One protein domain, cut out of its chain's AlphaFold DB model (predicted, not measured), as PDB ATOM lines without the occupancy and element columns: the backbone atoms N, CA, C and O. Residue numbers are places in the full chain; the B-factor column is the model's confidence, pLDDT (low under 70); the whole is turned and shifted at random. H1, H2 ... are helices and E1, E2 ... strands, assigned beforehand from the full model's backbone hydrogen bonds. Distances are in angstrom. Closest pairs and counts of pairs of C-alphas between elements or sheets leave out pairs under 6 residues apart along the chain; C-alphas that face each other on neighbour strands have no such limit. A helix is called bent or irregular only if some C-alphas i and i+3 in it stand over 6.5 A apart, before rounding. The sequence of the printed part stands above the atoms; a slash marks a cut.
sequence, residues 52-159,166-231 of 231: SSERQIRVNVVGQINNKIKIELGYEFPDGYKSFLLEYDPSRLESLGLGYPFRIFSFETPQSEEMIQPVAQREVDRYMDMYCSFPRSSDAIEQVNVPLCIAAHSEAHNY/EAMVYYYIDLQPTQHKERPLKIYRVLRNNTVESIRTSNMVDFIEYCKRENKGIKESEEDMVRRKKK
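Overview. This is residues 52 to 159 and 166 to 231 of the 231 residues of an uncharacterized protein of Cardinium endosymbiont of Sogatella furcifera (UniProt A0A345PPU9). A small, strongly twisted sheet of five strands is the core, with H6 along one face and the end of H4, residues 126 to 132, packed across the other; H1 packs obliquely on H4, and H2 on H1. Residues 223 to 231, of which 223 to 229 belong to H6, stick out as an arm. The printed part has 174 residues, with six named helices and five named strands in the order H1 H2 H3 E1 H4 H5 E2 E3 E4 E5 H6; the sheet, E1 E2 E3 E4 E5, is antiparallel and the class mixed. The whole is compact, with a radius of gyration of the C-alphas of 17.2 A and spans of 56 by 42 by 27 A.

Arrangement. H1, residues 52 to 73, and H2, residues 79 to 87, form a helical hairpin at a steep tilt of 39 degrees; their closest C-alphas, of Arg 58 and Leu 86, are 6.4 A apart. H3, residues 90 to 95, only grazes the sheet. The edge strand E1, residues 102 to 104, pairs antiparallel with E2, residues 147 to 153 (N 103 to O 152, 2.8 A). H4, residues 113 to 132, touches H1 at a tilt of 36 degrees, only just steep; the closest C-alphas, of Ile 65 and Ala 120, are 5.2 A apart. H4 is irregular, only just: C-alphas 114 and 117 are 6.8 A apart. It lies over E2, height over the sheet 9.9 A, across the strands at 89 degrees on the local plane, which is fitted to just 6 C-alphas. E3, residues 169 to 174, E4, residues 187 to 191, and E5, residues 196 to 199, form a meander, each strand the antiparallel neighbour of the one before. N 150 and O 171 of E2 and E3, N 172 and O 188 of E3 and E4, and N 189 and O 197 of E4 and E5 are each 2.8 A apart, within hydrogen-bond range. H5, residues 138 to 143, lies over E4, height over the sheet 9.0 A. H6, residues 204 to 229, only just lies over E3, with 3 C-alphas on it, on the opposite face from H4. Every O i to N i+4 pair is within range in H1, H2, H3 and H6; H4 has 14 of 16 and H5 1 of 2.

Along the chain. H1 begins at C-alpha 52 (18.511, -35.969, -38.742) and is 31.5 A long. H4 is 29.8 A, E2 16.7 A and E3 16.3 A long. H6, 37.5 A long, ends at C-alpha 229 (53.910, -42.900, -0.537).

Size, cuts and confidence. The C-alphas farthest apart, of Ile 71 and Lys 231, are 57.8 A apart. Residues 160 to 165 are cut out, with C-alphas 159 and 166 13.1 A apart. The E3 to E4 link is long. Confidence is under 70 at residues 52, 155 to 159, 166 to 167, 177 to 184 and 231.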
ATOM      1  N   SER A  52      18.086 -35.861 -37.338       59.16
ATOM      2  CA  SER A  52      18.511 -35.969 -38.742       59.16
ATOM      3  C   SER A  52      19.566 -34.929 -39.125       59.16
ATOM      4  O   SER A  52      20.395 -35.206 -39.986       59.16
ATOM      5  N   SER A  53      19.552 -33.746 -38.501       82.62
ATOM      6  CA  SER A  53      20.493 -32.668 -38.825       82.62
ATOM      7  C   SER A  53      21.881 -32.927 -38.249       82.62
ATOM      8  O   SER A  53      22.873 -32.751 -38.942       82.62
ATOM      9  N   GLU A  54      21.970 -33.405 -37.006       89.56
ATOM     10  CA  GLU A  54      23.252 -33.589 -36.316       89.56
ATOM     11  C   GLU A  54      24.108 -34.686 -36.962       89.56
ATOM     12  O   GLU A  54      25.277 -34.472 -37.285       89.56
ATOM     13  N   ARG A  55      23.500 -35.844 -37.257       92.88
ATOM     14  CA  ARG A  55      24.191 -36.926 -37.969       92.88
ATOM     15  C   ARG A  55      24.644 -36.481 -39.360       92.88
ATOM     16  O   ARG A  55      25.754 -36.818 -39.762       92.88
ATOM     17  N   GLN A  56      23.814 -35.723 -40.081       95.44
ATOM     18  CA  GLN A  56      24.168 -35.224 -41.409       95.44
ATOM     19  C   GLN A  56      25.327 -34.223 -41.350       95.44
ATOM     20  O   GLN A  56      26.262 -34.334 -42.139       95.44
ATOM     21  N   ILE A  57      25.314 -33.297 -40.385       95.94
ATOM     22  CA  ILE A  57      26.421 -32.361 -40.147       95.94
ATOM     23  C   ILE A  57      27.712 -33.139 -39.888       95.94
ATOM     24  O   ILE A  57      28.726 -32.877 -40.531       95.94
ATOM     25  N   ARG A  58      27.678 -34.149 -39.012       96.88
ATOM     26  CA  ARG A  58      28.854 -34.974 -38.714       96.88
ATOM     27  C   ARG A  58      29.372 -35.729 -39.938       96.88
ATOM     28  O   ARG A  58      30.577 -35.732 -40.182       96.88
ATOM     29  N   VAL A  59      28.477 -36.321 -40.734       97.75
ATOM     30  CA  VAL A  59      28.822 -36.963 -42.016       97.75
ATOM     31  C   VAL A  59      29.505 -35.974 -42.957       97.75
ATOM     32  O   VAL A  59      30.533 -36.305 -43.545       97.75
ATOM     33  N   ASN A  60      28.985 -34.751 -43.051       97.75
ATOM     34  CA  ASN A  60      29.566 -33.706 -43.885       97.75
ATOM     35  C   ASN A  60      30.965 -33.296 -43.391       97.75
ATOM     36  O   ASN A  60      31.865 -33.142 -44.216       97.75
ATOM     37  N   VAL A  61      31.184 -33.183 -42.074       98.12
ATOM     38  CA  VAL A  61      32.517 -32.915 -41.500       98.12
ATOM     39  C   VAL A  61      33.493 -34.038 -41.845       98.12
ATOM     40  O   VAL A  61      34.547 -33.760 -42.411       98.12
ATOM     41  N   VAL A  62      33.143 -35.306 -41.579       98.25
ATOM     42  CA  VAL A  62      34.015 -36.454 -41.901       98.25
ATOM     43  C   VAL A  62      34.330 -36.501 -43.397       98.25
ATOM     44  O   VAL A  62      35.480 -36.720 -43.774       98.25
ATOM     45  N   GLY A  63      33.336 -36.242 -44.251       98.19
ATOM     46  CA  GLY A  63      33.518 -36.156 -45.699       98.19
ATOM     47  C   GLY A  63      34.493 -35.049 -46.109       98.19
ATOM     48  O   GLY A  63      35.388 -35.295 -46.917       98.19
ATOM     49  N   GLN A  64      34.374 -33.849 -45.529       98.25
ATOM     50  CA  GLN A  64      35.290 -32.740 -45.811       98.25
ATOM     51  C   GLN A  64      36.717 -33.014 -45.328       98.25
ATOM     52  O   GLN A  64      37.658 -32.753 -46.080       98.25
ATOM     53  N   ILE A  65      36.888 -33.570 -44.123       98.25
ATOM     54  CA  ILE A  65      38.205 -33.960 -43.600       98.25
ATOM     55  C   ILE A  65      38.841 -34.995 -44.535       98.25
ATOM     56  O   ILE A  65      39.956 -34.791 -45.002       98.25
ATOM     57  N   ASN A  66      38.119 -36.071 -44.867       97.56
ATOM     58  CA  ASN A  66      38.619 -37.131 -45.744       97.56
ATOM     59  C   ASN A  66      39.024 -36.597 -47.127       97.56
ATOM     60  O   ASN A  66      40.072 -36.966 -47.647       97.56
ATOM     61  N   ASN A  67      38.223 -35.701 -47.712       98.12
ATOM     62  CA  ASN A  67      38.542 -35.087 -49.000       98.12
ATOM     63  C   ASN A  67      39.798 -34.212 -48.930       98.12
ATOM     64  O   ASN A  67      40.623 -34.269 -49.836       98.12
ATOM     65  N   LYS A  68      39.966 -33.425 -47.861       97.69
ATOM     66  CA  LYS A  68      41.166 -32.605 -47.657       97.69
ATOM     67  C   LYS A  68      42.407 -33.470 -47.452       97.69
ATOM     68  O   LYS A  68      43.390 -33.264 -48.148       97.69
ATOM     69  N   ILE A  69      42.338 -34.497 -46.605       95.75
ATOM     70  CA  ILE A  69      43.444 -35.448 -46.416       95.75
ATOM     71  C   ILE A  69      43.800 -36.160 -47.725       95.75
ATOM     72  O   ILE A  69      44.977 -36.306 -48.043       95.75
ATOM     73  N   LYS A  70      42.804 -36.531 -48.537       95.56
ATOM     74  CA  LYS A  70      43.042 -37.097 -49.869       95.56
ATOM     75  C   LYS A  70      43.783 -36.137 -50.794       95.56
ATOM     76  O   LYS A  70      44.621 -36.590 -51.565       95.56
ATOM     77  N   ILE A  71      43.481 -34.842 -50.741       96.31
ATOM     78  CA  ILE A  71      44.179 -33.823 -51.535       96.31
ATOM     79  C   ILE A  71      45.623 -33.653 -51.046       96.31
ATOM     80  O   ILE A  71      46.532 -33.660 -51.869       96.31
ATOM     81  N   GLU A  72      45.832 -33.544 -49.733       94.81
ATOM     82  CA  GLU A  72      47.149 -33.276 -49.136       94.81
ATOM     83  C   GLU A  72      48.093 -34.487 -49.189       94.81
ATOM     84  O   GLU A  72      49.278 -34.350 -49.490       94.81
ATOM     85  N   LEU A  73      47.580 -35.688 -48.906       92.12
ATOM     86  CA  LEU A  73      48.389 -36.904 -48.764       92.12
ATOM     87  C   LEU A  73      48.218 -37.890 -49.926       92.12
ATOM     88  O   LEU A  73      49.019 -38.810 -50.059       92.12
ATOM     89  N   GLY A  74      47.194 -37.731 -50.768       92.94
ATOM     90  CA  GLY A  74      46.890 -38.660 -51.864       92.94
ATOM     91  C   GLY A  74      46.116 -39.916 -51.444       92.94
ATOM     92  O   GLY A  74      45.878 -40.787 -52.282       92.94
ATOM     93  N   TYR A  75      45.704 -40.019 -50.174       92.19
ATOM     94  CA  TYR A  75      45.047 -41.203 -49.610       92.19
ATOM     95  C   TYR A  75      43.772 -40.856 -48.846       92.19
ATOM     96  O   TYR A  75      43.633 -39.779 -48.275       92.19
ATOM     97  N   GLU A  76      42.833 -41.797 -48.824       92.50
ATOM     98  CA  GLU A  76      41.597 -41.678 -48.055       92.50
ATOM     99  C   GLU A  76      41.707 -42.394 -46.712       92.50
ATOM    100  O   GLU A  76      42.482 -43.336 -46.543       92.50
ATOM    101  N   PHE A  77      40.862 -41.996 -45.768       93.06
ATOM    102  CA  PHE A  77      40.685 -42.733 -44.531       93.06
ATOM    103  C   PHE A  77      40.155 -44.148 -44.796       93.06
ATOM    104  O   PHE A  77      39.218 -44.317 -45.589       93.06
ATOM    105  N   PRO A  78      40.666 -45.159 -44.075       91.12
ATOM    106  CA  PRO A  78      40.042 -46.471 -44.023       91.12
ATOM    107  C   PRO A  78      38.598 -46.371 -43.523       91.12
ATOM    108  O   PRO A  78      38.301 -45.591 -42.613       91.12
ATOM    109  N   ASP A  79      37.702 -47.201 -44.058       90.25
ATOM    110  CA  ASP A  79      36.277 -47.142 -43.708       90.25
ATOM    111  C   ASP A  79      36.031 -47.360 -42.212       90.25
ATOM    112  O   ASP A  79      35.225 -46.653 -41.614       90.25
ATOM    113  N   GLY A  80      36.806 -48.242 -41.570       91.12
ATOM    114  CA  GLY A  80      36.742 -48.433 -40.119       91.12
ATOM    115  C   GLY A  80      37.056 -47.161 -39.318       91.12
ATOM    116  O   GLY A  80      36.441 -46.928 -38.279       91.12
ATOM    117  N   TYR A  81      37.962 -46.309 -39.812       93.81
ATOM    118  CA  TYR A  81      38.270 -45.026 -39.174       93.81
ATOM    119  C   TYR A  81      37.201 -43.965 -39.468       93.81
ATOM    120  O   TYR A  81      36.800 -43.230 -38.567       93.81
ATOM    121  N   LYS A  82      36.649 -43.934 -40.690       94.62
ATOM    122  CA  LYS A  82      35.488 -43.082 -41.014       94.62
ATOM    123  C   LYS A  82      34.302 -43.413 -40.103       94.62
ATOM    124  O   LYS A  82      33.723 -42.510 -39.507       94.62
ATOM    125  N   SER A  83      33.968 -44.697 -39.953       94.94
ATOM    126  CA  SER A  83      32.905 -45.160 -39.053       94.94
ATOM    127  C   SER A  83      33.165 -44.757 -37.604       94.94
ATOM    128  O   SER A  83      32.248 -44.282 -36.941       94.94
ATOM    129  N   PHE A  84      34.413 -44.866 -37.138       95.94
ATOM    130  CA  PHE A  84      34.803 -44.400 -35.809       95.94
ATOM    131  C   PHE A  84      34.513 -42.903 -35.608       95.94
ATOM    132  O   PHE A  84      33.832 -42.542 -34.648       95.94
ATOM    133  N   LEU A  85      34.948 -42.036 -36.530       96.88
ATOM    134  CA  LEU A  85      34.736 -40.584 -36.429       96.88
ATOM    135  C   LEU A  85      33.250 -40.190 -36.455       96.88
ATOM    136  O   LEU A  85      32.866 -39.175 -35.871       96.88
ATOM    137  N   LEU A  86      32.410 -40.984 -37.125       96.88
ATOM    138  CA  LEU A  86      30.958 -40.794 -37.149       96.88
ATOM    139  C   LEU A  86      30.275 -41.231 -35.849       96.88
ATOM    140  O   LEU A  86      29.216 -40.703 -35.522       96.88
ATOM    141  N   GLU A  87      30.839 -42.209 -35.144       95.44
ATOM    142  CA  GLU A  87      30.207 -42.815 -33.973       95.44
ATOM    143  C   GLU A  87      30.633 -42.163 -32.649       95.44
ATOM    144  O   GLU A  87      29.803 -42.021 -31.746       95.44
ATOM    145  N   TYR A  88      31.903 -41.774 -32.523       94.94
ATOM    146  CA  TYR A  88      32.508 -41.384 -31.248       94.94
ATOM    147  C   TYR A  88      32.955 -39.931 -31.264       94.94
ATOM    148  O   TYR A  88      33.916 -39.615 -31.950       94.94
ATOM    149  N   ASP A  89      32.296 -39.041 -30.519       94.75
ATOM    150  CA  ASP A  89      32.822 -37.710 -30.148       94.75
ATOM    151  C   ASP A  89      33.621 -37.782 -28.835       94.75
ATOM    152  O   ASP A  89      33.614 -38.827 -28.170       94.75
ATOM    153  N   PRO A  90      34.334 -36.702 -28.457       92.44
ATOM    154  CA  PRO A  90      35.055 -36.642 -27.191       92.44
ATOM    155  C   PRO A  90      34.183 -36.994 -25.979       92.44
ATOM    156  O   PRO A  90      34.599 -37.810 -25.161       92.44
ATOM    157  N   SER A  91      32.953 -36.477 -25.912       92.06
ATOM    158  CA  SER A  91      32.008 -36.768 -24.825       92.06
ATOM    159  C   SER A  91      31.680 -38.266 -24.699       92.06
ATOM    160  O   SER A  91      31.685 -38.841 -23.605       92.06
ATOM    161  N   ARG A  92      31.441 -38.958 -25.820       92.88
ATOM    162  CA  ARG A  92      31.177 -40.403 -25.826       92.88
ATOM    163  C   ARG A  92      32.419 -41.208 -25.458       92.88
ATOM    164  O   ARG A  92      32.295 -42.191 -24.727       92.88
ATOM    165  N   LEU A  93      33.605 -40.803 -25.909       92.25
ATOM    166  CA  LEU A  93      34.871 -41.430 -25.509       92.25
ATOM    167  C   LEU A  93      35.117 -41.277 -24.002       92.25
ATOM    168  O   LEU A  93      35.466 -42.249 -23.333       92.25
ATOM    169  N   GLU A  94      34.842 -40.103 -23.440       90.56
ATOM    170  CA  GLU A  94      34.934 -39.863 -22.000       90.56
ATOM    171  C   GLU A  94      33.972 -40.761 -21.209       90.56
ATOM    172  O   GLU A  94      34.385 -41.376 -20.224       90.56
ATOM    173  N   SER A  95      32.736 -40.949 -21.687       91.75
ATOM    174  CA  SER A  95      31.768 -41.869 -21.063       91.75
ATOM    175  C   SER A  95      32.235 -43.333 -21.044       91.75
ATOM    176  O   SER A  95      31.835 -44.112 -20.180       91.75
ATOM    177  N   LEU A  96      33.131 -43.705 -21.967       90.50
ATOM    178  CA  LEU A  96      33.798 -45.007 -22.011       90.50
ATOM    179  C   LEU A  96      35.054 -45.077 -21.130       90.50
ATOM    180  O   LEU A  96      35.752 -46.093 -21.141       90.50
ATOM    181  N   GLY A  97      35.350 -44.012 -20.386       86.94
ATOM    182  CA  GLY A  97      36.548 -43.869 -19.573       86.94
ATOM    183  C   GLY A  97      37.798 -43.509 -20.379       86.94
ATOM    184  O   GLY A  97      38.894 -43.774 -19.900       86.94
ATOM    185  N   LEU A  98      37.670 -42.939 -21.584       86.19
ATOM    186  CA  LEU A  98      38.776 -42.633 -22.505       86.19
ATOM    187  C   LEU A  98      38.956 -41.119 -22.741       86.19
ATOM    188  O   LEU A  98      38.884 -40.658 -23.876       86.19
ATOM    189  N   GLY A  99      39.184 -40.352 -21.669       72.69
ATOM    190  CA  GLY A  99      39.517 -38.914 -21.740       72.69
ATOM    191  C   GLY A  99      40.901 -38.544 -21.182       72.69
ATOM    192  O   GLY A  99      41.545 -37.620 -21.669       72.69
ATOM    193  N   TYR A 100      41.376 -39.284 -20.179       79.38
ATOM    194  CA  TYR A 100      42.716 -39.169 -19.601       79.38
ATOM    195  C   TYR A 100      43.175 -40.556 -19.118       79.38
ATOM    196  O   TYR A 100      42.329 -41.302 -18.592       79.38
ATOM    197  N   PRO A 101      44.457 -40.938 -19.301       80.75
ATOM    198  CA  PRO A 101      45.555 -40.220 -19.974       80.75
ATOM    199  C   PRO A 101      45.567 -40.379 -21.504       80.75
ATOM    200  O   PRO A 101      46.442 -39.857 -22.197       80.75
ATOM    201  N   PHE A 102      44.600 -41.120 -22.050       85.94
ATOM    202  CA  PHE A 102      44.419 -41.277 -23.487       85.94
ATOM    203  C   PHE A 102      43.627 -40.119 -24.079       85.94
ATOM    204  O   PHE A 102      42.513 -39.838 -23.643       85.94
ATOM    205  N   ARG A 103      44.157 -39.544 -25.158       88.44
ATOM    206  CA  ARG A 103      43.455 -38.609 -26.033       88.44
ATOM    207  C   ARG A 103      43.296 -39.242 -27.408       88.44
ATOM    208  O   ARG A 103      44.174 -39.113 -28.260       88.44
ATOM    209  N   ILE A 104      42.179 -39.933 -27.626       92.06
ATOM    210  CA  ILE A 104      41.822 -40.436 -28.957       92.06
ATOM    211  C   ILE A 104      41.275 -39.267 -29.780       92.06
ATOM    212  O   ILE A 104      40.442 -38.490 -29.312       92.06
ATOM    213  N   PHE A 105      41.787 -39.108 -30.994       93.19
ATOM    214  CA  PHE A 105      41.478 -37.971 -31.843       93.19
ATOM    215  C   PHE A 105      40.088 -38.123 -32.448       93.19
ATOM    216  O   PHE A 105      39.832 -38.937 -33.328       93.19
ATOM    217  N   SER A 106      39.185 -37.300 -31.932       94.44
ATOM    218  CA  SER A 106      37.853 -37.062 -32.463       94.44
ATOM    219  C   SER A 106      37.524 -35.568 -32.349       94.44
ATOM    220  O   SER A 106      38.385 -34.776 -31.945       94.44
ATOM    221  N   PHE A 107      36.305 -35.190 -32.719       95.69
ATOM    222  CA  PHE A 107      35.776 -33.836 -32.687       95.69
ATOM    223  C   PHE A 107      34.317 -33.827 -32.217       95.69
ATOM    224  O   PHE A 107      33.567 -34.786 -32.410       95.69
ATOM    225  N   GLU A 108      33.928 -32.720 -31.589       95.75
ATOM    226  CA  GLU A 108      32.536 -32.448 -31.237       95.75
ATOM    227  C   GLU A 108      31.726 -32.139 -32.497       95.75
ATOM    228  O   GLU A 108      32.197 -31.422 -33.388       95.75
ATOM    229  N   THR A 109      30.501 -32.661 -32.577       95.31
ATOM    230  CA  THR A 109      29.640 -32.394 -33.736       95.31
ATOM    231  C   THR A 109      29.298 -30.900 -33.776       95.31
ATOM    232  O   THR A 109      28.776 -30.370 -32.792       95.31
ATOM    233  N   PRO A 110      29.569 -30.189 -34.889       94.62
ATOM    234  CA  PRO A 110      29.214 -28.781 -34.993       94.62
ATOM    235  C   PRO A 110      27.710 -28.553 -34.809       94.62
ATOM    236  O   PRO A 110      26.884 -29.349 -35.250       94.62
ATOM    237  N   GLN A 111      27.345 -27.426 -34.196       92.81
ATOM    238  CA  GLN A 111      25.939 -27.085 -33.945       92.81
ATOM    239  C   GLN A 111      25.201 -26.584 -35.197       92.81
ATOM    240  O   GLN A 111      23.972 -26.515 -35.190       92.81
ATOM    241  N   SER A 112      25.934 -26.222 -36.253       93.50
ATOM    242  CA  SER A 112      25.384 -25.687 -37.499       93.50
ATOM    243  C   SER A 112      26.279 -25.997 -38.705       93.50
ATOM    244  O   SER A 112      27.432 -26.413 -38.553       93.50
ATOM    245  N   GLU A 113      25.747 -25.803 -39.914       94.06
ATOM    246  CA  GLU A 113      26.458 -26.097 -41.163       94.06
ATOM    247  C   GLU A 113      27.617 -25.130 -41.435       94.06
ATOM    248  O   GLU A 113      28.655 -25.539 -41.954       94.06
ATOM    249  N   GLU A 114      27.499 -23.869 -41.015       95.44
ATOM    250  CA  GLU A 114      28.546 -22.852 -41.174       95.44
ATOM    251  C   GLU A 114      29.824 -23.222 -40.407       95.44
ATOM    252  O   GLU A 114      30.927 -22.819 -40.774       95.44
ATOM    253  N   MET A 115      29.682 -24.039 -39.359       97.00
ATOM    254  CA  MET A 115      30.786 -24.510 -38.527       97.00
ATOM    255  C   MET A 115      31.468 -25.772 -39.073       97.00
ATOM    256  O   MET A 115      32.522 -26.151 -38.558       97.00
ATOM    257  N   ILE A 116      30.933 -26.400 -40.129       96.69
ATOM    258  CA  ILE A 116      31.522 -27.605 -40.734       96.69
ATOM    259  C   ILE A 116      32.938 -27.318 -41.234       96.69
ATOM    260  O   ILE A 116      33.871 -28.033 -40.875       96.69
ATOM    261  N   GLN A 117      33.112 -26.265 -42.037       97.25
ATOM    262  CA  GLN A 117      34.402 -25.959 -42.657       97.25
ATOM    263  C   GLN A 117      35.480 -25.568 -41.625       97.25
ATOM    264  O   GLN A 117      36.576 -26.126 -41.702       97.25
ATOM    265  N   PRO A 118      35.218 -24.682 -40.639       97.62
ATOM    266  CA  PRO A 118      36.189 -24.376 -39.587       97.62
ATOM    267  C   PRO A 118      36.607 -25.589 -38.750       97.62
ATOM    268  O   PRO A 118      37.778 -25.706 -38.390       97.62
ATOM    269  N   VAL A 119      35.672 -26.491 -38.424       97.00
ATOM    270  CA  VAL A 119      36.000 -27.718 -37.684       97.00
ATOM    271  C   VAL A 119      36.817 -28.653 -38.563       97.00
ATOM    272  O   VAL A 119      37.905 -29.044 -38.162       97.00
ATOM    273  N   ALA A 120      36.371 -28.933 -39.790       97.69
ATOM    274  CA  ALA A 120      37.109 -29.793 -40.709       97.69
ATOM    275  C   ALA A 120      38.538 -29.288 -40.968       97.69
ATOM    276  O   ALA A 120      39.463 -30.093 -41.000       97.69
ATOM    277  N   GLN A 121      38.738 -27.973 -41.120       97.88
ATOM    278  CA  GLN A 121      40.071 -27.399 -41.311       97.88
ATOM    279  C   GLN A 121      40.966 -27.616 -40.087       97.88
ATOM    280  O   GLN A 121      42.064 -28.127 -40.243       97.88
ATOM    281  N   ARG A 122      40.474 -27.316 -38.880       96.81
ATOM    282  CA  ARG A 122      41.230 -27.518 -37.633       96.81
ATOM    283  C   ARG A 122      41.666 -28.969 -37.446       96.81
ATOM    284  O   ARG A 122      42.772 -29.238 -36.992       96.81
ATOM    285  N   GLU A 123      40.778 -29.900 -37.784       96.19
ATOM    286  CA  GLU A 123      41.067 -31.328 -37.718       96.19
ATOM    287  C   GLU A 123      42.156 -31.729 -38.716       96.19
ATOM    288  O   GLU A 123      43.065 -32.475 -38.362       96.19
ATOM    289  N   VAL A 124      42.101 -31.197 -39.940       96.56
ATOM    290  CA  VAL A 124      43.138 -31.407 -40.959       96.56
ATOM    291  C   VAL A 124      44.472 -30.812 -40.522       96.56
ATOM    292  O   VAL A 124      45.468 -31.523 -40.592       96.56
ATOM    293  N   ASP A 125      44.493 -29.576 -40.021       95.81
ATOM    294  CA  ASP A 125      45.713 -28.920 -39.535       95.81
ATOM    295  C   ASP A 125      46.382 -29.783 -38.456       95.81
ATOM    296  O   ASP A 125      47.548 -30.151 -38.585       95.81
ATOM    297  N   ARG A 126      45.598 -30.256 -37.476       93.50
ATOM    298  CA  ARG A 126      46.076 -31.188 -36.447       93.50
ATOM    299  C   ARG A 126      46.665 -32.468 -37.044       93.50
ATOM    300  O   ARG A 126      47.707 -32.928 -36.587       93.50
ATOM    301  N   TYR A 127      46.004 -33.087 -38.024       94.00
ATOM    302  CA  TYR A 127      46.542 -34.296 -38.655       94.00
ATOM    303  C   TYR A 127      47.855 -34.023 -39.394       94.00
ATOM    304  O   TYR A 127      48.765 -34.847 -39.315       94.00
ATOM    305  N   MET A 128      47.966 -32.883 -40.079       94.69
ATOM    306  CA  MET A 128      49.162 -32.503 -40.832       94.69
ATOM    307  C   MET A 128      50.339 -32.169 -39.913       94.69
ATOM    308  O   MET A 128      51.457 -32.613 -40.181       94.69
ATOM    309  N   ASP A 129      50.092 -31.488 -38.794       91.81
ATOM    310  CA  ASP A 129      51.112 -31.230 -37.773       91.81
ATOM    311  C   ASP A 129      51.692 -32.552 -37.246       91.81
ATOM    312  O   ASP A 129      52.907 -32.758 -37.211       91.81
ATOM    313  N   MET A 130      50.822 -33.516 -36.936       91.12
ATOM    314  CA  MET A 130      51.229 -34.815 -36.390       91.12
ATOM    315  C   MET A 130      51.864 -35.742 -37.438       91.12
ATOM    316  O   MET A 130      52.697 -36.583 -37.092       91.12
ATOM    317  N   TYR A 131      51.491 -35.595 -38.712       90.19
ATOM    318  CA  TYR A 131      52.139 -36.258 -39.847       90.19
ATOM    319  C   TYR A 131      53.587 -35.774 -40.025       90.19
ATOM    320  O   TYR A 131      54.491 -36.570 -40.312       90.19
ATOM    321  N   CYS A 132      53.832 -34.475 -39.827       85.44
ATOM    322  CA  CYS A 132      55.173 -33.895 -39.864       85.44
ATOM    323  C   CYS A 132      56.050 -34.381 -38.700       85.44
ATOM    324  O   CYS A 132      57.254 -34.550 -38.890       85.44
ATOM    325  N   SER A 133      55.451 -34.680 -37.543       84.94
ATOM    326  CA  SER A 133      56.159 -35.189 -36.360       84.94
ATOM    327  C   SER A 133      56.422 -36.702 -36.359       84.94
ATOM    328  O   SER A 133      57.108 -37.194 -35.465       84.94
ATOM    329  N   PHE A 134      55.910 -37.468 -37.331       88.56
ATOM    330  CA  PHE A 134      56.168 -38.912 -37.390       88.56
ATOM    331  C   PHE A 134      57.660 -39.214 -37.651       88.56
ATOM    332  O   PHE A 134      58.258 -38.580 -38.531       88.56
ATOM    333  N   PRO A 135      58.272 -40.204 -36.964       87.31
ATOM    334  CA  PRO A 135      59.676 -40.552 -37.165       87.31
ATOM    335  C   PRO A 135      60.017 -40.884 -38.620       87.31
ATOM    336  O   PRO A 135      59.365 -41.698 -39.265       87.31
ATOM    337  N   ARG A 136      61.098 -40.288 -39.131       84.62
ATOM    338  CA  ARG A 136      61.578 -40.494 -40.511       84.62
ATOM    339  C   ARG A 136      62.794 -41.420 -40.604       84.62
ATOM    340  O   ARG A 136      63.551 -41.342 -41.568       84.62
ATOM    341  N   SER A 137      63.012 -42.277 -39.603       84.62
ATOM    342  CA  SER A 137      64.006 -43.350 -39.712       84.62
ATOM    343  C   SER A 137      63.575 -44.359 -40.782       84.62
ATOM    344  O   SER A 137      62.379 -44.538 -41.023       84.62
ATOM    345  N   SER A 138      64.540 -45.033 -41.418       80.06
ATOM    346  CA  SER A 138      64.253 -46.050 -42.441       80.06
ATOM    347  C   SER A 138      63.288 -47.116 -41.915       80.06
ATOM    348  O   SER A 138      62.263 -47.366 -42.538       80.06
ATOM    349  N   ASP A 139      63.544 -47.634 -40.709       80.88
ATOM    350  CA  ASP A 139      62.715 -48.659 -40.064       80.88
ATOM    351  C   ASP A 139      61.266 -48.204 -39.813       80.88
ATOM    352  O   ASP A 139      60.346 -49.022 -39.832       80.88
ATOM    353  N   ALA A 140      61.041 -46.910 -39.554       82.38
ATOM    354  CA  ALA A 140      59.705 -46.362 -39.327       82.38
ATOM    355  C   ALA A 140      58.928 -46.218 -40.641       82.38
ATOM    356  O   ALA A 140      57.768 -46.619 -40.716       82.38
ATOM    357  N   ILE A 141      59.587 -45.701 -41.683       81.88
ATOM    358  CA  ILE A 141      58.996 -45.505 -43.016       81.88
ATOM    359  C   ILE A 141      58.691 -46.853 -43.688       81.88
ATOM    360  O   ILE A 141      57.677 -46.987 -44.370       81.88
ATOM    361  N   GLU A 142      59.530 -47.872 -43.475       81.00
ATOM    362  CA  GLU A 142      59.282 -49.233 -43.970       81.00
ATOM    363  C   GLU A 142      58.042 -49.881 -43.333       81.00
ATOM    364  O   GLU A 142      57.380 -50.710 -43.960       81.00
ATOM    365  N   GLN A 143      57.711 -49.508 -42.093       81.56
ATOM    366  CA  GLN A 143      56.561 -50.050 -41.366       81.56
ATOM    367  C   GLN A 143      55.265 -49.268 -41.595       81.56
ATOM    368  O   GLN A 143      54.187 -49.876 -41.602       81.56
ATOM    369  N   VAL A 144      55.373 -47.944 -41.736       85.38
ATOM    370  CA  VAL A 144      54.257 -47.007 -41.893       85.38
ATOM    371  C   VAL A 144      54.632 -45.981 -42.954       85.38
ATOM    372  O   VAL A 144      55.445 -45.090 -42.711       85.38
ATOM    373  N   ASN A 145      54.026 -46.088 -44.134       84.44
ATOM    374  CA  ASN A 145      54.386 -45.207 -45.242       84.44
ATOM    375  C   ASN A 145      53.662 -43.856 -45.145       84.44
ATOM    376  O   ASN A 145      54.274 -42.798 -45.290       84.44
ATOM    377  N   VAL A 146      52.356 -43.885 -44.860       89.38
ATOM    378  CA  VAL A 146      51.517 -42.681 -44.798       89.38
ATOM    379  C   VAL A 146      50.849 -42.596 -43.421       89.38
ATOM    380  O   VAL A 146      49.688 -42.981 -43.266       89.38
ATOM    381  N   PRO A 147      51.581 -42.131 -42.396       93.00
ATOM    382  CA  PRO A 147      51.121 -42.145 -41.010       93.00
ATOM    383  C   PRO A 147      49.999 -41.130 -40.754       93.00
ATOM    384  O   PRO A 147      50.201 -39.931 -40.887       93.00
ATOM    385  N   LEU A 148      48.841 -41.570 -40.270       94.69
ATOM    386  CA  LEU A 148      47.828 -40.678 -39.698       94.69
ATOM    387  C   LEU A 148      47.732 -40.909 -38.192       94.69
ATOM    388  O   LEU A 148      47.381 -42.008 -37.764       94.69
ATOM    389  N   CYS A 149      48.025 -39.885 -37.389       95.19
ATOM    390  CA  CYS A 149      47.897 -39.972 -35.936       95.19
ATOM    391  C   CYS A 149      46.418 -40.005 -35.531       95.19
ATOM    392  O   CYS A 149      45.656 -39.119 -35.908       95.19
ATOM    393  N   ILE A 150      46.027 -40.998 -34.735       95.19
ATOM    394  CA  ILE A 150      44.644 -41.226 -34.294       95.19
ATOM    395  C   ILE A 150      44.473 -41.164 -32.774       95.19
ATOM    396  O   ILE A 150      43.348 -41.078 -32.288       95.19
ATOM    397  N   ALA A 151      45.560 -41.217 -32.004       94.19
ATOM    398  CA  ALA A 151      45.518 -41.006 -30.564       94.19
ATOM    399  C   ALA A 151      46.888 -40.605 -30.013       94.19
ATOM    400  O   ALA A 151      47.921 -40.876 -30.622       94.19
ATOM    401  N   ALA A 152      46.882 -40.031 -28.817       91.50
ATOM    402  CA  ALA A 152      48.068 -39.785 -28.013       91.50
ATOM    403  C   ALA A 152      47.839 -40.261 -26.571       91.50
ATOM    404  O   ALA A 152      46.701 -40.322 -26.097       91.50
ATOM    405  N   HIS A 153      48.923 -40.592 -25.882       87.94
ATOM    406  CA  HIS A 153      48.942 -41.006 -24.484       87.94
ATOM    407  C   HIS A 153      50.064 -40.260 -23.745       87.94
ATOM    408  O   HIS A 153      51.209 -40.253 -24.203       87.94
ATOM    409  N   SER A 154      49.728 -39.624 -22.618       81.12
ATOM    410  CA  SER A 154      50.666 -38.868 -21.775       81.12
ATOM    411  C   SER A 154      50.621 -39.349 -20.325       81.12
ATOM    412  O   SER A 154      49.545 -39.512 -19.767       81.12
ATOM    413  N   GLU A 155      51.783 -39.542 -19.702       66.81
ATOM    414  CA  GLU A 155      51.902 -40.038 -18.321       66.81
ATOM    415  C   GLU A 155      51.798 -38.925 -17.253       66.81
ATOM    416  O   GLU A 155      51.784 -39.213 -16.057       66.81
ATOM    417  N   ALA A 156      51.753 -37.641 -17.635       57.03
ATOM    418  CA  ALA A 156      51.836 -36.539 -16.673       57.03
ATOM    419  C   ALA A 156      50.466 -36.131 -16.093       57.03
ATOM    420  O   ALA A 156      49.511 -35.838 -16.815       57.03
ATOM    421  N   HIS A 157      50.381 -36.090 -14.759       51.88
ATOM    422  CA  HIS A 157      49.182 -35.799 -13.957       51.88
ATOM    423  C   HIS A 157      48.907 -34.325 -13.636       51.88
ATOM    424  O   HIS A 157      47.962 -34.037 -12.904       51.88
ATOM    425  N   ASN A 158      49.696 -33.371 -14.123       44.31
ATOM    426  CA  ASN A 158      49.588 -31.991 -13.648       44.31
ATOM    427  C   ASN A 158      49.171 -31.028 -14.757       44.31
ATOM    428  O   ASN A 158      49.999 -30.343 -15.341       44.31
ATOM    429  N   TYR A 159      47.859 -30.891 -14.948       44.56
ATOM    430  CA  TYR A 159      47.302 -29.658 -15.497       44.56
ATOM    431  C   TYR A 159      47.461 -28.544 -14.455       44.56
ATOM    432  O   TYR A 159      46.645 -28.384 -13.545       44.56
ATOM    433  N   GLU A 166      54.821 -32.970 -24.056       63.09
ATOM    434  CA  GLU A 166      55.120 -33.910 -25.136       63.09
ATOM    435  C   GLU A 166      54.467 -35.272 -24.835       63.09
ATOM    436  O   GLU A 166      54.752 -35.894 -23.808       63.09
ATOM    437  N   ALA A 167      53.570 -35.759 -25.702       66.75
ATOM    438  CA  ALA A 167      52.967 -37.071 -25.473       66.75
ATOM    439  C   ALA A 167      54.046 -38.168 -25.481       66.75
ATOM    440  O   ALA A 167      54.954 -38.170 -26.313       66.75
ATOM    441  N   MET A 168      53.918 -39.130 -24.570       81.81
ATOM    442  CA  MET A 168      54.896 -40.210 -24.398       81.81
ATOM    443  C   MET A 168      54.740 -41.299 -25.460       81.81
ATOM    444  O   MET A 168      55.714 -41.961 -25.830       81.81
ATOM    445  N   VAL A 169      53.504 -41.497 -25.930       90.25
ATOM    446  CA  VAL A 169      53.169 -42.459 -26.978       90.25
ATOM    447  C   VAL A 169      52.139 -41.860 -27.930       90.25
ATOM    448  O   VAL A 169      51.093 -41.370 -27.503       90.25
ATOM    449  N   TYR A 170      52.404 -41.965 -29.227       93.31
ATOM    450  CA  TYR A 170      51.467 -41.601 -30.290       93.31
ATOM    451  C   TYR A 170      50.993 -42.848 -31.027       93.31
ATOM    452  O   TYR A 170      51.756 -43.791 -31.207       93.31
ATOM    453  N   TYR A 171      49.743 -42.862 -31.477       94.56
ATOM    454  CA  TYR A 171      49.160 -43.993 -32.193       94.56
ATOM    455  C   TYR A 171      48.807 -43.586 -33.613       94.56
ATOM    456  O   TYR A 171      48.103 -42.599 -33.811       94.56
ATOM    457  N   TYR A 172      49.255 -44.369 -34.589       94.81
ATOM    458  CA  TYR A 172      49.111 -44.083 -36.010       94.81
ATOM    459  C   TYR A 172      48.439 -45.233 -36.753       94.81
ATOM    460  O   TYR A 172      48.649 -46.401 -36.428       94.81
ATOM    461  N   ILE A 173      47.678 -44.905 -37.793       93.25
ATOM    462  CA  ILE A 173      47.292 -45.840 -38.858       93.25
ATOM    463  C   ILE A 173      48.123 -45.542 -40.103       93.25
ATOM    464  O   ILE A 173      48.495 -44.392 -40.329       93.25
ATOM    465  N   ASP A 174      48.392 -46.557 -40.922       90.44
ATOM    466  CA  ASP A 174      48.920 -46.332 -42.270       90.44
ATOM    467  C   ASP A 174      47.748 -46.113 -43.235       90.44
ATOM    468  O   ASP A 174      46.866 -46.969 -43.351       90.44
ATOM    469  N   LEU A 175      47.717 -44.959 -43.904       89.62
ATOM    470  CA  LEU A 175      46.712 -44.656 -44.921       89.62
ATOM    471  C   LEU A 175      46.993 -45.344 -46.253       89.62
ATOM    472  O   LEU A 175      46.085 -45.423 -47.082       89.62
ATOM    473  N   GLN A 176      48.214 -45.830 -46.492       84.06
ATOM    474  CA  GLN A 176      48.493 -46.532 -47.730       84.06
ATOM    475  C   GLN A 176      47.731 -47.868 -47.743       84.06
ATOM    476  O   GLN A 176      48.010 -48.754 -46.929       84.06
ATOM    477  N   PRO A 177      46.790 -48.076 -48.683       66.69
ATOM    478  CA  PRO A 177      46.164 -49.374 -48.839       66.69
ATOM    479  C   PRO A 177      47.242 -50.367 -49.265       66.69
ATOM    480  O   PRO A 177      47.973 -50.146 -50.234       66.69
ATOM    481  N   THR A 178      47.347 -51.490 -48.564       58.16
ATOM    482  CA  THR A 178      48.199 -52.572 -49.049       58.16
ATOM    483  C   THR A 178      47.661 -53.079 -50.386       58.16
ATOM    484  O   THR A 178      46.454 -53.092 -50.606       58.16
ATOM    485  N   GLN A 179      48.552 -53.531 -51.272       54.50
ATOM    486  CA  GLN A 179      48.234 -53.984 -52.640       54.50
ATOM    487  C   GLN A 179      47.109 -55.042 -52.720       54.50
ATOM    488  O   GLN A 179      46.502 -55.229 -53.773       54.50
ATOM    489  N   HIS A 180      46.786 -55.692 -51.600       51.69
ATOM    490  CA  HIS A 180      45.586 -56.496 -51.420       51.69
ATOM    491  C   HIS A 180      44.549 -55.709 -50.610       51.69
ATOM    492  O   HIS A 180      44.802 -55.350 -49.460       51.69
ATOM    493  N   LYS A 181      43.376 -55.482 -51.215       55.41
ATOM    494  CA  LYS A 181      42.236 -54.680 -50.724       55.41
ATOM    495  C   LYS A 181      41.653 -55.093 -49.354       55.41
ATOM    496  O   LYS A 181      40.705 -54.468 -48.901       55.41
ATOM    497  N   GLU A 182      42.198 -56.112 -48.699       52.78
ATOM    498  CA  GLU A 182      41.656 -56.720 -47.481       52.78
ATOM    499  C   GLU A 182      42.758 -57.009 -46.455       52.78
ATOM    500  O   GLU A 182      42.959 -58.149 -46.033       52.78
ATOM    501  N   ARG A 183      43.511 -55.991 -46.030       58.22
ATOM    502  CA  ARG A 183      44.169 -56.094 -44.723       58.22
ATOM    503  C   ARG A 183      43.327 -55.393 -43.662       58.22
ATOM    504  O   ARG A 183      42.809 -54.310 -43.929       58.22
ATOM    505  N   PRO A 184      43.196 -56.000 -42.469       68.19
ATOM    506  CA  PRO A 184      42.595 -55.334 -41.323       68.19
ATOM    507  C   PRO A 184      43.349 -54.035 -41.019       68.19
ATOM    508  O   PRO A 184      44.548 -53.930 -41.301       68.19
ATOM    509  N   LEU A 185      42.643 -53.056 -40.448       79.88
ATOM    510  CA  LEU A 185      43.221 -51.777 -40.040       79.88
ATOM    511  C   LEU A 185      44.385 -52.047 -39.083       79.88
ATOM    512  O   LEU A 185      44.170 -52.539 -37.976       79.88
ATOM    513  N   LYS A 186      45.609 -51.730 -39.509       86.56
ATOM    514  CA  LYS A 186      46.789 -51.825 -38.651       86.56
ATOM    515  C   LYS A 186      46.997 -50.512 -37.926       86.56
ATOM    516  O   LYS A 186      47.002 -49.452 -38.548       86.56
ATOM    517  N   ILE A 187      47.210 -50.619 -36.624       91.81
ATOM    518  CA  ILE A 187      47.563 -49.492 -35.778       91.81
ATOM    519  C   ILE A 187      48.971 -49.738 -35.246       91.81
ATOM    520  O   ILE A 187      49.365 -50.866 -34.928       91.81
ATOM    521  N   TYR A 188      49.730 -48.661 -35.168       93.25
ATOM    522  CA  TYR A 188      51.093 -48.624 -34.680       93.25
ATOM    523  C   TYR A 188      51.148 -47.667 -33.505       93.25
ATOM    524  O   TYR A 188      50.458 -46.651 -33.506       93.25
ATOM    525  N   ARG A 189      51.970 -47.975 -32.509       93.31
ATOM    526  CA  ARG A 189      52.344 -47.025 -31.469       93.31
ATOM    527  C   ARG A 189      53.782 -46.583 -31.691       93.31
ATOM    528  O   ARG A 189      54.637 -47.398 -32.026       93.31
ATOM    529  N   VAL A 190      54.028 -45.298 -31.510       92.38
ATOM    530  CA  VAL A 190      55.338 -44.664 -31.589       92.38
ATOM    531  C   VAL A 190      55.704 -44.232 -30.185       92.38
ATOM    532  O   VAL A 190      54.999 -43.425 -29.581       92.38
ATOM    533  N   LEU A 191      56.775 -44.813 -29.660       90.19
ATOM    534  CA  LEU A 191      57.303 -44.501 -28.336       90.19
ATOM    535  C   LEU A 191      58.164 -43.232 -28.389       90.19
ATOM    536  O   LEU A 191      58.683 -42.871 -29.444       90.19
ATOM    537  N   ARG A 192      58.413 -42.612 -27.232       85.06
ATOM    538  CA  ARG A 192      59.280 -41.424 -27.096       85.06
ATOM    539  C   ARG A 192      60.674 -41.565 -27.724       85.06
ATOM    540  O   ARG A 192      61.259 -40.590 -28.175       85.06
ATOM    541  N   ASN A 193      61.226 -42.777 -27.762       86.88
ATOM    542  CA  ASN A 193      62.515 -43.054 -28.404       86.88
ATOM    543  C   ASN A 193      62.405 -43.260 -29.931       86.88
ATOM    544  O   ASN A 193      63.330 -43.800 -30.534       86.88
ATOM    545  N   ASN A 194      61.277 -42.880 -30.541       86.94
ATOM    546  CA  ASN A 194      60.934 -43.066 -31.951       86.94
ATOM    547  C   ASN A 194      60.821 -44.529 -32.414       86.94
ATOM    548  O   ASN A 194      60.790 -44.793 -33.615       86.94
ATOM    549  N   THR A 195      60.730 -45.486 -31.485       90.31
ATOM    550  CA  THR A 195      60.463 -46.888 -31.840       90.31
ATOM    551  C   THR A 195      59.016 -47.035 -32.287       90.31
ATOM    552  O   THR A 195      58.101 -46.610 -31.580       90.31
ATOM    553  N   VAL A 196      58.820 -47.660 -33.448       91.88
ATOM    554  CA  VAL A 196      57.504 -47.970 -34.014       91.88
ATOM    555  C   VAL A 196      57.171 -49.429 -33.729       91.88
ATOM    556  O   VAL A 196      57.934 -50.324 -34.086       91.88
ATOM    557  N   GLU A 197      56.023 -49.672 -33.105       92.06
ATOM    558  CA  GLU A 197      55.551 -51.014 -32.770       92.06
ATOM    559  C   GLU A 197      54.122 -51.221 -33.269       92.06
ATOM    560  O   GLU A 197      53.232 -50.415 -33.004       92.06
ATOM    561  N   SER A 198      53.863 -52.333 -33.958       90.12
ATOM    562  CA  SER A 198      52.495 -52.704 -34.326       90.12
ATOM    563  C   SER A 198      51.731 -53.203 -33.099       90.12
ATOM    564  O   SER A 198      52.178 -54.123 -32.408       90.12
ATOM    565  N   ILE A 199      50.549 -52.638 -32.854       90.06
ATOM    566  CA  ILE A 199      49.637 -53.173 -31.846       90.06
ATOM    567  C   ILE A 199      48.755 -54.261 -32.465       90.06
ATOM    568  O   ILE A 199      48.367 -54.200 -33.631       90.06
ATOM    569  N   ARG A 200      48.438 -55.291 -31.675       86.19
ATOM    570  CA  ARG A 200      47.598 -56.417 -32.110       86.19
ATOM    571  C   ARG A 200      46.116 -56.039 -32.055       86.19
ATOM    572  O   ARG A 200      45.387 -56.514 -31.188       86.19
ATOM    573  N   THR A 201      45.688 -55.177 -32.968       85.56
ATOM    574  CA  THR A 201      44.286 -54.793 -33.178       85.56
ATOM    575  C   THR A 201      43.927 -54.986 -34.648       85.56
ATOM    576  O   THR A 201      44.789 -54.867 -35.517       85.56
ATOM    577  N   SER A 202      42.669 -55.335 -34.931       82.94
ATOM    578  CA  SER A 202      42.220 -55.572 -36.313       82.94
ATOM    579  C   SER A 202      41.276 -54.483 -36.831       82.94
ATOM    580  O   SER A 202      40.978 -54.425 -38.025       82.94
ATOM    581  N   ASN A 203      40.759 -53.643 -35.933       88.75
ATOM    582  CA  ASN A 203      39.788 -52.592 -36.214       88.75
ATOM    583  C   ASN A 203      39.794 -51.527 -35.089       88.75
ATOM    584  O   ASN A 203      40.495 -51.668 -34.084       88.75
ATOM    585  N   MET A 204      38.995 -50.466 -35.250       92.06
ATOM    586  CA  MET A 204      38.890 -49.383 -34.261       92.06
ATOM    587  C   MET A 204      38.199 -49.795 -32.951       92.06
ATOM    588  O   MET A 204      38.495 -49.214 -31.913       92.06
ATOM    589  N   VAL A 205      37.313 -50.794 -32.959       92.31
ATOM    590  CA  VAL A 205      36.660 -51.296 -31.735       92.31
ATOM    591  C   VAL A 205      37.678 -52.024 -30.856       92.31
ATOM    592  O   VAL A 205      37.793 -51.721 -29.670       92.31
ATOM    593  N   ASP A 206      38.493 -52.901 -31.447       93.06
ATOM    594  CA  ASP A 206      39.603 -53.568 -30.756       93.06
ATOM    595  C   ASP A 206      40.591 -52.546 -30.183       93.06
ATOM    596  O   ASP A 206      41.161 -52.755 -29.112       93.06
ATOM    597  N   PHE A 207      40.800 -51.436 -30.898       93.81
ATOM    598  CA  PHE A 207      41.651 -50.343 -30.443       93.81
ATOM    599  C   PHE A 207      41.077 -49.601 -29.238       93.81
ATOM    600  O   PHE A 207      41.800 -49.371 -28.275       93.81
ATOM    601  N   ILE A 208      39.782 -49.285 -29.247       94.00
ATOM    602  CA  ILE A 208      39.095 -48.693 -28.092       94.00
ATOM    603  C   ILE A 208      39.237 -49.608 -26.869       94.00
ATOM    604  O   ILE A 208      39.582 -49.139 -25.785       94.00
ATOM    605  N   GLU A 209      39.030 -50.917 -27.033       93.50
ATOM    606  CA  GLU A 209      39.199 -51.888 -25.946       93.50
ATOM    607  C   GLU A 209      40.659 -52.018 -25.497       93.50
ATOM    608  O   GLU A 209      40.931 -52.137 -24.300       93.50
ATOM    609  N   TYR A 210      41.616 -51.936 -26.425       93.56
ATOM    610  CA  TYR A 210      43.033 -51.821 -26.087       93.56
ATOM    611  C   TYR A 210      43.287 -50.585 -25.211       93.56
ATOM    612  O   TYR A 210      43.798 -50.739 -24.104       93.56
ATOM    613  N   CYS A 211      42.847 -49.395 -25.629       92.88
ATOM    614  CA  CYS A 211      43.011 -48.162 -24.856       92.88
ATOM    615  C   CYS A 211      42.352 -48.247 -23.471       92.88
ATOM    616  O   CYS A 211      42.923 -47.763 -22.497       92.88
ATOM    617  N   LYS A 212      41.185 -48.894 -23.344       92.06
ATOM    618  CA  LYS A 212      40.525 -49.093 -22.041       92.06
ATOM    619  C   LYS A 212      41.360 -49.950 -21.097       92.06
ATOM    620  O   LYS A 212      41.484 -49.609 -19.921       92.06
ATOM    621  N   ARG A 213      41.916 -51.061 -21.595       91.12
ATOM    622  CA  ARG A 213      42.768 -51.950 -20.789       91.12
ATOM    623  C   ARG A 213      44.027 -51.234 -20.322       91.12
ATOM    624  O   ARG A 213      44.335 -51.302 -19.135       91.12
ATOM    625  N   GLU A 214      44.700 -50.524 -21.224       89.12
ATOM    626  CA  GLU A 214      45.902 -49.758 -20.879       89.12
ATOM    627  C   GLU A 214      45.569 -48.662 -19.857       89.12
ATOM    628  O   GLU A 214      46.241 -48.559 -18.835       89.12
ATOM    629  N   ASN A 215      44.480 -47.906 -20.063       86.50
ATOM    630  CA  ASN A 215      44.059 -46.860 -19.128       86.50
ATOM    631  C   ASN A 215      43.781 -47.419 -17.724       86.50
ATOM    632  O   ASN A 215      44.195 -46.850 -16.716       86.50
ATOM    633  N   LYS A 216      43.099 -48.566 -17.643       85.75
ATOM    634  CA  LYS A 216      42.845 -49.231 -16.363       85.75
ATOM    635  C   LYS A 216      44.151 -49.616 -15.658       85.75
ATOM    636  O   LYS A 216      44.285 -49.332 -14.472       85.75
ATOM    637  N   GLY A 217      45.103 -50.210 -16.380       84.00
ATOM    638  CA  GLY A 217      46.401 -50.591 -15.815       84.00
ATOM    639  C   GLY A 217      47.202 -49.392 -15.296       84.00
ATOM    640  O   GLY A 217      47.832 -49.482 -14.243       84.00
ATOM    641  N   ILE A 218      47.124 -48.253 -15.988       81.00
ATOM    642  CA  ILE A 218      47.774 -47.006 -15.567       81.00
ATOM    643  C   ILE A 218      47.163 -46.488 -14.261       81.00
ATOM    644  O   ILE A 218      47.890 -46.300 -13.286       81.00
ATOM    645  N   LYS A 219      45.832 -46.363 -14.194       80.12
ATOM    646  CA  LYS A 219      45.133 -45.902 -12.981       80.12
ATOM    647  C   LYS A 219      45.413 -46.789 -11.767       80.12
ATOM    648  O   LYS A 219      45.646 -46.284 -10.674       80.12
ATOM    649  N   GLU A 220      45.429 -48.109 -11.954       83.38
ATOM    650  CA  GLU A 220      45.765 -49.059 -10.884       83.38
ATOM    651  C   GLU A 220      47.208 -48.860 -10.379       83.38
ATOM    652  O   GLU A 220      47.446 -48.825  -9.170       83.38
ATOM    653  N   SER A 221      48.164 -48.657 -11.292       78.75
ATOM    654  CA  SER A 221      49.564 -48.374 -10.949       78.75
ATOM    655  C   SER A 221      49.726 -47.053 -10.184       78.75
ATOM    656  O   SER A 221      50.474 -46.976  -9.205       78.75
ATOM    657  N   GLU A 222      49.007 -46.009 -10.595       79.31
ATOM    658  CA  GLU A 222      49.011 -44.696  -9.942       79.31
ATOM    659  C   GLU A 222      48.450 -44.769  -8.516       79.31
ATOM    660  O   GLU A 222      49.067 -44.265  -7.569       79.31
ATOM    661  N   GLU A 223      47.316 -45.451  -8.331       81.12
ATOM    662  CA  GLU A 223      46.720 -45.675  -7.012       81.12
ATOM    663  C   GLU A 223      47.679 -46.415  -6.070       81.12
ATOM    664  O   GLU A 223      47.842 -46.028  -4.905       81.12
ATOM    665  N   ASP A 224      48.362 -47.445  -6.571       78.75
ATOM    666  CA  ASP A 224      49.347 -48.203  -5.804       78.75
ATOM    667  C   ASP A 224      50.573 -47.359  -5.431       78.75
ATOM    668  O   ASP A 224      51.056 -47.432  -4.292       78.75
ATOM    669  N   MET A 225      51.056 -46.502  -6.335       77.19
ATOM    670  CA  MET A 225      52.127 -45.548  -6.031       77.19
ATOM    671  C   MET A 225      51.722 -44.565  -4.928       77.19
ATOM    672  O   MET A 225      52.503 -44.319  -4.002       77.19
ATOM    673  N   VAL A 226      50.503 -44.021  -4.983       81.00
ATOM    674  CA  VAL A 226      49.984 -43.111  -3.949       81.00
ATOM    675  C   VAL A 226      49.864 -43.824  -2.601       81.00
ATOM    676  O   VAL A 226      50.232 -43.253  -1.572       81.00
ATOM    677  N   ARG A 227      49.401 -45.080  -2.580       82.06
ATOM    678  CA  ARG A 227      49.320 -45.891  -1.350       82.06
ATOM    679  C   ARG A 227      50.692 -46.154  -0.739       82.06
ATOM    680  O   ARG A 227      50.824 -46.078   0.480       82.06
ATOM    681  N   ARG A 228      51.711 -46.433  -1.559       80.81
ATOM    682  CA  ARG A 228      53.093 -46.641  -1.091       80.81
ATOM    683  C   ARG A 228      53.715 -45.373  -0.509       80.81
ATOM    684  O   ARG A 228      54.430 -45.478   0.471       80.81
ATOM    685  N   LYS A 229      53.414 -44.191  -1.060       76.94
ATOM    686  CA  LYS A 229      53.910 -42.900  -0.537       76.94
ATOM    687  C   LYS A 229      53.272 -42.473   0.793       76.94
ATOM    688  O   LYS A 229      53.792 -41.575   1.443       76.94
ATOM    689  N   LYS A 230      52.126 -43.055   1.165       74.50
ATOM    690  CA  LYS A 230      51.391 -42.745   2.408       74.50
ATOM    691  C   LYS A 230      51.722 -43.684   3.578       74.50
ATOM    692  O   LYS A 230      51.185 -43.472   4.663       74.50
ATOM    693  N   LYS A 231      52.525 -44.723   3.351       61.75
ATOM    694  CA  LYS A 231      53.038 -45.635   4.381       61.75
ATOM    695  C   LYS A 231      54.461 -45.245   4.747       61.75
ATOM    696  O   LYS A 231      54.797 -45.427   5.933       61.75
TER     697      LYS A 231